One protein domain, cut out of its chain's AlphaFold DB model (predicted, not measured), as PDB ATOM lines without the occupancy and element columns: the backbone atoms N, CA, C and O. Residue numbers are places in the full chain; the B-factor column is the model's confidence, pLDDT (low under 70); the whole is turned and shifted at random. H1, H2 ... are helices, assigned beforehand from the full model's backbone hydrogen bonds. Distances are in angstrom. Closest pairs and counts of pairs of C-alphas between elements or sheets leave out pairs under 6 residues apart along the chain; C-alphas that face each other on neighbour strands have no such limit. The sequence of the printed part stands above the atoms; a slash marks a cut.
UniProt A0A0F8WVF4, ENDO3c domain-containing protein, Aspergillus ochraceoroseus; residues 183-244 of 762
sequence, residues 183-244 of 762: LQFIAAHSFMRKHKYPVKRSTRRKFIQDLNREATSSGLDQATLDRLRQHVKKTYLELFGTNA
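Overview. This is residues 183 to 244 of the 762 residues of the protein "ENDO3c domain-containing protein" of Aspergillus ochraceoroseus (UniProt A0A0F8WVF4). Two long helices, H3 and H4, make a V: they meet through the later part of H3 and residues 225 to 229 of H4, and spread apart toward the beginning of H3 and the end of H4. Two short helices, H1 and H2, lie on one side of this V, H2 near both of its arms and H1 near H3, and residues 194 to 200 run across its open end. The printed part has 62 residues with four named helices, in the order H1, H2, H3, H4, and no named strand; the class is all helix. The whole is compact, with a radius of gyration of the C-alphas of 11.6 A, yet elongated in outline, spanning 33 by 21 by 20 A.

Along the chain. The longest helix, H4, holds residues 222 to 240 and measures 26.8 A from C-alpha 222 at (-43.433, 13.815, 40.854) to C-alpha 240 at (-18.877, 5.565, 47.535). H3, residues 201 to 217, measures 24.3 A from first to last C-alpha. H1, residues 183 to 188, is 8.5 A long and begins with C-alpha 183 at (-29.395, 19.759, 49.754). H2, residues 190 to 193, is 5.2 A long.

Arrangement. H4 touches H3 with residues 225 to 229 alone; the closest C-alphas are those of Asn 212 and Leu 225, 6.8 A apart. The two helices run opposite ways at a steep tilt of 46 degrees. H3 and H2 only just touch, with 3 pairs of C-alphas within 8 A, and H3 does so with residues 203 to 207 alone; the closest C-alphas are those of Phe 191 and Phe 207, 6.6 A apart. H2 and H4 are close but not clearly touching, with the C-alphas of Met 192 and Tyr 236 closest at 7.3 A. H1 and H3 are close but not clearly touching, with the C-alphas of Ile 186 and Leu 211 closest at 7.4 A. They run opposite ways at a tilt of 38 degrees, only just steep. H1 and H2 are close but not clearly touching, with the C-alphas of Ala 187 and Arg 193 closest at 6.7 A. H1 and H4 are only just apart, at 8.2 A. Every O i to N i+4 pair is within hydrogen-bond range in H1, H3 and H4, while H2 is too short for such a pair.

Size, cuts and confidence. The two C-alphas farthest apart are those of Gly 219 and Asn 243, at 34.5 A. The printed part has no cut. The links from H1 to H2 and from H3 to H4 are tight, and the link from H2 to H3 is short. The mean pLDDT of the printed part is 82.1; residues 241 to 244, after H4, are under 70.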
ATOM      1  N   LEU A 183     -30.803  20.160  49.858       84.69
ATOM      2  CA  LEU A 183     -29.395  19.759  49.754       84.69
ATOM      3  C   LEU A 183     -28.769  19.554  51.142       84.69
ATOM      4  O   LEU A 183     -28.142  18.519  51.390       84.69
ATOM      5  N   GLN A 184     -29.012  20.474  52.079       86.38
ATOM      6  CA  GLN A 184     -28.551  20.356  53.463       86.38
ATOM      7  C   GLN A 184     -29.168  19.137  54.168       86.38
ATOM      8  O   GLN A 184     -28.470  18.433  54.903       86.38
ATOM      9  N   PHE A 185     -30.445  18.828  53.914       88.50
ATOM     10  CA  PHE A 185     -31.091  17.605  54.398       88.50
ATOM     11  C   PHE A 185     -30.415  16.343  53.841       88.50
ATOM     12  O   PHE A 185     -30.085  15.440  54.614       88.50
ATOM     13  N   ILE A 186     -30.157  16.285  52.529       88.50
ATOM     14  CA  ILE A 186     -29.476  15.155  51.873       88.50
ATOM     15  C   ILE A 186     -28.083  14.943  52.485       88.50
ATOM     16  O   ILE A 186     -27.775  13.831  52.920       88.50
ATOM     17  N   ALA A 187     -27.271  15.999  52.593       86.75
ATOM     18  CA  ALA A 187     -25.919  15.939  53.152       86.75
ATOM     19  C   ALA A 187     -25.900  15.544  54.643       86.75
ATOM     20  O   ALA A 187     -25.066  14.742  55.076       86.75
ATOM     21  N   ALA A 188     -26.844  16.057  55.440       87.56
ATOM     22  CA  ALA A 188     -26.974  15.707  56.853       87.56
ATOM     23  C   ALA A 188     -27.506  14.277  57.079       87.56
ATOM     24  O   ALA A 188     -27.281  13.697  58.152       87.56
ATOM     25  N   HIS A 189     -28.209  13.698  56.097       89.69
ATOM     26  CA  HIS A 189     -28.919  12.440  56.276       89.69
ATOM     27  C   HIS A 189     -27.978  11.267  56.594       89.69
ATOM     28  O   HIS A 189     -26.924  11.065  55.988       89.69
ATOM     29  N   SER A 190     -28.399  10.431  57.549       86.44
ATOM     30  CA  SER A 190     -27.568   9.350  58.098       86.44
ATOM     31  C   SER A 190     -27.091   8.322  57.061       86.44
ATOM     32  O   SER A 190     -26.047   7.709  57.269       86.44
ATOM     33  N   PHE A 191     -27.822   8.163  55.953       88.19
ATOM     34  CA  PHE A 191     -27.469   7.284  54.833       88.19
ATOM     35  C   PHE A 191     -26.251   7.789  54.039       88.19
ATOM     36  O   PHE A 191     -25.368   6.995  53.726       88.19
ATOM     37  N   MET A 192     -26.187   9.099  53.767       85.75
ATOM     38  CA  MET A 192     -25.065   9.730  53.063       85.75
ATOM     39  C   MET A 192     -23.862   9.856  54.012       85.75
ATOM     40  O   MET A 192     -22.765   9.385  53.721       85.75
ATOM     41  N   ARG A 193     -24.082  10.415  55.213       84.12
ATOM     42  CA  ARG A 193     -23.000  10.741  56.160       84.12
ATOM     43  C   ARG A 193     -22.334   9.529  56.820       84.12
ATOM     44  O   ARG A 193     -21.170   9.610  57.193       84.12
ATOM     45  N   LYS A 194     -23.056   8.419  57.011       77.75
ATOM     46  CA  LYS A 194     -22.524   7.166  57.590       77.75
ATOM     47  C   LYS A 194     -22.524   6.037  56.553       77.75
ATOM     48  O   LYS A 194     -22.978   4.937  56.872       77.75
ATOM     49  N   HIS A 195     -22.088   6.341  55.329       72.25
ATOM     50  CA  HIS A 195     -22.057   5.430  54.180       72.25
ATOM     51  C   HIS A 195     -21.604   4.006  54.559       72.25
ATOM     52  O   HIS A 195     -20.643   3.809  55.304       72.25
ATOM     53  N   LYS A 196     -22.329   2.995  54.067       75.75
ATOM     54  CA  LYS A 196     -21.985   1.576  54.228       75.75
ATOM     55  C   LYS A 196     -22.325   0.827  52.953       75.75
ATOM     56  O   LYS A 196     -23.503   0.689  52.627       75.75
ATOM     57  N   TYR A 197     -21.282   0.338  52.297       74.00
ATOM     58  CA  TYR A 197     -21.342  -0.503  51.112       74.00
ATOM     59  C   TYR A 197     -20.924  -1.942  51.486       74.00
ATOM     60  O   TYR A 197     -20.005  -2.089  52.299       74.00
ATOM     61  N   PRO A 198     -21.555  -3.001  50.946       81.38
ATOM     62  CA  PRO A 198     -22.808  -3.003  50.186       81.38
ATOM     63  C   PRO A 198     -23.999  -2.426  50.970       81.38
ATOM     64  O   PRO A 198     -24.082  -2.527  52.200       81.38
ATOM     65  N   VAL A 199     -24.935  -1.807  50.255       84.12
ATOM     66  CA  VAL A 199     -26.054  -1.054  50.833       84.12
ATOM     67  C   VAL A 199     -27.130  -2.004  51.363       84.12
ATOM     68  O   VAL A 199     -27.504  -2.978  50.720       84.12
ATOM     69  N   LYS A 200     -27.703  -1.724  52.540       86.31
ATOM     70  CA  LYS A 200     -28.845  -2.504  53.053       86.31
ATOM     71  C   LYS A 200     -30.156  -2.019  52.443       86.31
ATOM     72  O   LYS A 200     -30.536  -0.863  52.656       86.31
ATOM     73  N   ARG A 201     -30.905  -2.921  51.791       83.06
ATOM     74  CA  ARG A 201     -32.199  -2.612  51.134       83.06
ATOM     75  C   ARG A 201     -33.180  -1.856  52.038       83.06
ATOM     76  O   ARG A 201     -33.872  -0.938  51.601       83.06
ATOM     77  N   SER A 202     -33.237  -2.223  53.319       84.75
ATOM     78  CA  SER A 202     -34.104  -1.585  54.318       84.75
ATOM     79  C   SER A 202     -33.672  -0.161  54.684       84.75
ATOM     80  O   SER A 202     -34.533   0.667  54.980       84.75
ATOM     81  N   THR A 203     -32.376   0.156  54.628       87.25
ATOM     82  CA  THR A 203     -31.861   1.512  54.869       87.25
ATOM     83  C   THR A 203     -32.083   2.409  53.652       87.25
ATOM     84  O   THR A 203     -32.546   3.534  53.832       87.25
ATOM     85  N   ARG A 204     -31.862   1.910  52.421       89.19
ATOM     86  CA  ARG A 204     -32.206   2.660  51.196       89.19
ATOM     87  C   ARG A 204     -33.695   2.994  51.151       89.19
ATOM     88  O   ARG A 204     -34.047   4.145  50.933       89.19
ATOM     89  N   ARG A 205     -34.580   2.013  51.375       86.31
ATOM     90  CA  ARG A 205     -36.039   2.247  51.324       86.31
ATOM     91  C   ARG A 205     -36.495   3.324  52.311       86.31
ATOM     92  O   ARG A 205     -37.356   4.115  51.949       86.31
ATOM     93  N   LYS A 206     -35.887   3.392  53.503       89.25
ATOM     94  CA  LYS A 206     -36.097   4.504  54.442       89.25
ATOM     95  C   LYS A 206     -35.592   5.825  53.869       89.25
ATOM     96  O   LYS A 206     -36.396   6.727  53.708       89.25
ATOM     97  N   PHE A 207     -34.328   5.901  53.445       91.19
ATOM     98  CA  PHE A 207     -33.766   7.123  52.857       91.19
ATOM     99  C   PHE A 207     -34.601   7.672  51.691       91.19
ATOM    100  O   PHE A 207     -34.869   8.866  51.657       91.19
ATOM    101  N   ILE A 208     -35.080   6.820  50.780       90.12
ATOM    102  CA  ILE A 208     -35.944   7.247  49.671       90.12
ATOM    103  C   ILE A 208     -37.333   7.701  50.154       90.12
ATOM    104  O   ILE A 208     -37.886   8.649  49.603       90.12
ATOM    105  N   GLN A 209     -37.893   7.081  51.197       89.12
ATOM    106  CA  GLN A 209     -39.138   7.539  51.825       89.12
ATOM    107  C   GLN A 209     -38.959   8.889  52.544       89.12
ATOM    108  O   GLN A 209     -39.844   9.741  52.481       89.12
ATOM    109  N   ASP A 210     -37.819   9.090  53.203       90.44
ATOM    110  CA  ASP A 210     -37.450  10.326  53.892       90.44
ATOM    111  C   ASP A 210     -37.183  11.471  52.896       90.44
ATOM    112  O   ASP A 210     -37.741  12.553  53.054       90.44
ATOM    113  N   LEU A 211     -36.427  11.201  51.827       90.19
ATOM    114  CA  LEU A 211     -36.146  12.125  50.723       90.19
ATOM    115  C   LEU A 211     -37.421  12.544  49.981       90.19
ATOM    116  O   LEU A 211     -37.643  13.735  49.781       90.19
ATOM    117  N   ASN A 212     -38.284  11.587  49.617       87.50
ATOM    118  CA  ASN A 212     -39.552  11.901  48.956       87.50
ATOM    119  C   ASN A 212     -40.460  12.750  49.862       87.50
ATOM    120  O   ASN A 212     -41.126  13.651  49.358       87.50
ATOM    121  N   ARG A 213     -40.490  12.502  51.182       88.00
ATOM    122  CA  ARG A 213     -41.277  13.311  52.129       88.00
ATOM    123  C   ARG A 213     -40.761  14.746  52.202       88.00
ATOM    124  O   ARG A 213     -41.573  15.664  52.101       88.00
ATOM    125  N   GLU A 214     -39.453  14.932  52.376       86.75
ATOM    126  CA  GLU A 214     -38.858  16.270  52.489       86.75
ATOM    127  C   GLU A 214     -39.093  17.064  51.200       86.75
ATOM    128  O   GLU A 214     -39.701  18.127  51.234       86.75
ATOM    129  N   ALA A 215     -38.758  16.489  50.044       84.88
ATOM    130  CA  ALA A 215     -38.914  17.155  48.756       84.88
ATOM    131  C   ALA A 215     -40.388  17.413  48.363       84.88
ATOM    132  O   ALA A 215     -40.681  18.436  47.744       84.88
ATOM    133  N   THR A 216     -41.337  16.558  48.773       84.62
ATOM    134  CA  THR A 216     -42.781  16.862  48.642       84.62
ATOM    135  C   THR A 216     -43.182  18.031  49.549       84.62
ATOM    136  O   THR A 216     -43.995  18.860  49.154       84.62
ATOM    137  N   SER A 217     -42.585  18.146  50.741       81.56
ATOM    138  CA  SER A 217     -42.810  19.278  51.658       81.56
ATOM    139  C   SER A 217     -42.179  20.579  51.143       81.56
ATOM    140  O   SER A 217     -42.738  21.651  51.360       81.56
ATOM    141  N   SER A 218     -41.076  20.492  50.393       79.75
ATOM    142  CA  SER A 218     -40.509  21.599  49.604       79.75
ATOM    143  C   SER A 218     -41.368  21.980  48.384       79.75
ATOM    144  O   SER A 218     -41.196  23.066  47.835       79.75
ATOM    145  N   GLY A 219     -42.308  21.123  47.972       75.81
ATOM    146  CA  GLY A 219     -43.227  21.365  46.856       75.81
ATOM    147  C   GLY A 219     -42.752  20.873  45.484       75.81
ATOM    148  O   GLY A 219     -43.270  21.355  44.480       75.81
ATOM    149  N   LEU A 220     -41.797  19.935  45.410       78.69
ATOM    150  CA  LEU A 220     -41.412  19.314  44.135       78.69
ATOM    151  C   LEU A 220     -42.555  18.460  43.563       78.69
ATOM    152  O   LEU A 220     -43.249  17.748  44.291       78.69
ATOM    153  N   ASP A 221     -42.694  18.480  42.239       80.12
ATOM    154  CA  ASP A 221     -43.603  17.596  41.514       80.12
ATOM    155  C   ASP A 221     -43.019  16.176  41.355       80.12
ATOM    156  O   ASP A 221     -41.820  15.936  41.533       80.12
ATOM    157  N   GLN A 222     -43.860  15.212  40.969       77.00
ATOM    158  CA  GLN A 222     -43.433  13.815  40.854       77.00
ATOM    159  C   GLN A 222     -42.374  13.589  39.758       77.00
ATOM    160  O   GLN A 222     -41.549  12.688  39.911       77.00
ATOM    161  N   ALA A 223     -42.336  14.391  38.686       73.50
ATOM    162  CA  ALA A 223     -41.298  14.261  37.661       73.50
ATOM    163  C   ALA A 223     -39.931  14.757  38.165       73.50
ATOM    164  O   ALA A 223     -38.909  14.113  37.910       73.50
ATOM    165  N   THR A 224     -39.895  15.854  38.925       79.69
ATOM    166  CA  THR A 224     -38.656  16.382  39.516       79.69
ATOM    167  C   THR A 224     -38.172  15.514  40.681       79.69
ATOM    168  O   THR A 224     -36.972  15.262  40.783       79.69
ATOM    169  N   LEU A 225     -39.076  14.946  41.493       82.19
ATOM    170  CA  LEU A 225     -38.730  13.933  42.506       82.19
ATOM    171  C   LEU A 225     -37.979  12.739  41.902       82.19
ATOM    172  O   LEU A 225     -37.057  12.203  42.518       82.19
ATOM    173  N   ASP A 226     -38.370  12.294  40.711       81.06
ATOM    174  CA  ASP A 226     -37.760  11.144  40.045       81.06
ATOM    175  C   ASP A 226     -36.347  11.460  39.534       81.06
ATOM    176  O   ASP A 226     -35.428  10.665  39.760       81.06
ATOM    177  N   ARG A 227     -36.139  12.662  38.979       81.62
ATOM    178  CA  ARG A 227     -34.807  13.180  38.610       81.62
ATOM    179  C   ARG A 227     -33.904  13.386  39.828       81.62
ATOM    180  O   ARG A 227     -32.751  12.968  39.807       81.62
ATOM    181  N   LEU A 228     -34.434  13.949  40.916       84.75
ATOM    182  CA  LEU A 228     -33.703  14.135  42.172       84.75
ATOM    183  C   LEU A 228     -33.189  12.799  42.726       84.75
ATOM    184  O   LEU A 228     -32.032  12.704  43.130       84.75
ATOM    185  N   ARG A 229     -34.008  11.737  42.700       86.81
ATOM    186  CA  ARG A 229     -33.565  10.393  43.115       86.81
ATOM    187  C   ARG A 229     -32.465   9.824  42.215       86.81
ATOM    188  O   ARG A 229     -31.595   9.124  42.728       86.81
ATOM    189  N   GLN A 230     -32.492  10.101  40.909       82.69
ATOM    190  CA  GLN A 230     -31.431   9.695  39.976       82.69
ATOM    191  C   GLN A 230     -30.125  10.456  40.241       82.69
ATOM    192  O   GLN A 230     -29.077   9.823  40.353       82.69
ATOM    193  N   HIS A 231     -30.193  11.776  40.430       83.12
ATOM    194  CA  HIS A 231     -29.043  12.621  40.761       83.12
ATOM    195  C   HIS A 231     -28.409  12.208  42.101       83.12
ATOM    196  O   HIS A 231     -27.246  11.823  42.134       83.12
ATOM    197  N   VAL A 232     -29.190  12.124  43.187       86.94
ATOM    198  CA  VAL A 232     -28.703  11.678  44.512       86.94
ATOM    199  C   VAL A 232     -28.096  10.267  44.471       86.94
ATOM    200  O   VAL A 232     -27.132   9.984  45.185       86.94
ATOM    201  N   LYS A 233     -28.621   9.373  43.621       85.31
ATOM    202  CA  LYS A 233     -28.025   8.052  43.369       85.31
ATOM    203  C   LYS A 233     -26.684   8.153  42.633       85.31
ATOM    204  O   LYS A 233     -25.753   7.452  43.023       85.31
ATOM    205  N   LYS A 234     -26.594   8.978  41.584       82.06
ATOM    206  CA  LYS A 234     -25.359   9.237  40.828       82.06
ATOM    207  C   LYS A 234     -24.267   9.737  41.782       82.06
ATOM    208  O   LYS A 234     -23.274   9.037  41.948       82.06
ATOM    209  N   THR A 235     -24.534  10.799  42.545       82.75
ATOM    210  CA  THR A 235     -23.599  11.353  43.543       82.75
ATOM    211  C   THR A 235     -23.177  10.320  44.596       82.75
ATOM    212  O   THR A 235     -22.011  10.256  44.974       82.75
ATOM    213  N   TYR A 236     -24.094   9.469  45.078       84.25
ATOM    214  CA  TYR A 236     -23.745   8.414  46.042       84.25
ATOM    215  C   TYR A 236     -22.799   7.359  45.449       84.25
ATOM    216  O   TYR A 236     -21.895   6.889  46.138       84.25
ATOM    217  N   LEU A 237     -23.005   6.971  44.189       82.62
ATOM    218  CA  LEU A 237     -22.166   5.985  43.507       82.62
ATOM    219  C   LEU A 237     -20.812   6.566  43.080       82.62
ATOM    220  O   LEU A 237     -19.819   5.849  43.137       82.62
ATOM    221  N   GLU A 238     -20.753   7.848  42.730       79.69
ATOM    222  CA  GLU A 238     -19.505   8.569  42.447       79.69
ATOM    223  C   GLU A 238     -18.641   8.743  43.708       79.69
ATOM    224  O   GLU A 238     -17.424   8.602  43.641       79.69
ATOM    225  N   LEU A 239     -19.258   8.984  44.873       77.62
ATOM    226  CA  LEU A 239     -18.540   9.158  46.145       77.62
ATOM    227  C   LEU A 239     -18.184   7.844  46.863       77.62
ATOM    228  O   LEU A 239     -17.211   7.819  47.618       77.62
ATOM    229  N   PHE A 240     -18.976   6.776  46.699       77.75
ATOM    230  CA  PHE A 240     -18.877   5.565  47.535       77.75
ATOM    231  C   PHE A 240     -18.955   4.225  46.777       77.75
ATOM    232  O   PHE A 240     -18.947   3.171  47.418       77.75
ATOM    233  N   GLY A 241     -19.066   4.227  45.444       69.81
ATOM    234  CA  GLY A 241     -19.194   3.015  44.630       69.81
ATOM    235  C   GLY A 241     -17.852   2.426  44.186       69.81
ATOM    236  O   GLY A 241     -16.981   3.126  43.674       69.81
ATOM    237  N   THR A 242     -17.687   1.109  44.314       59.66
ATOM    238  CA  THR A 242     -16.547   0.385  43.729       59.66
ATOM    239  C   THR A 242     -16.792   0.121  42.239       59.66
ATOM    240  O   THR A 242     -17.601  -0.740  41.899       59.66
ATOM    241  N   ASN A 243     -16.051   0.829  41.376       52.97
ATOM    242  CA  ASN A 243     -16.232   0.971  39.918       52.97
ATOM    243  C   ASN A 243     -17.505   1.733  39.492       52.97
ATOM    244  O   ASN A 243     -18.634   1.337  39.770       52.97
ATOM    245  N   ALA A 244     -17.303   2.811  38.726       51.62
ATOM    246  CA  ALA A 244     -18.305   3.820  38.370       51.62
ATOM    247  C   ALA A 244     -19.295   3.401  37.254       51.62
ATOM    248  O   ALA A 244     -19.630   4.186  36.368       51.62
TER     249      ALA A 244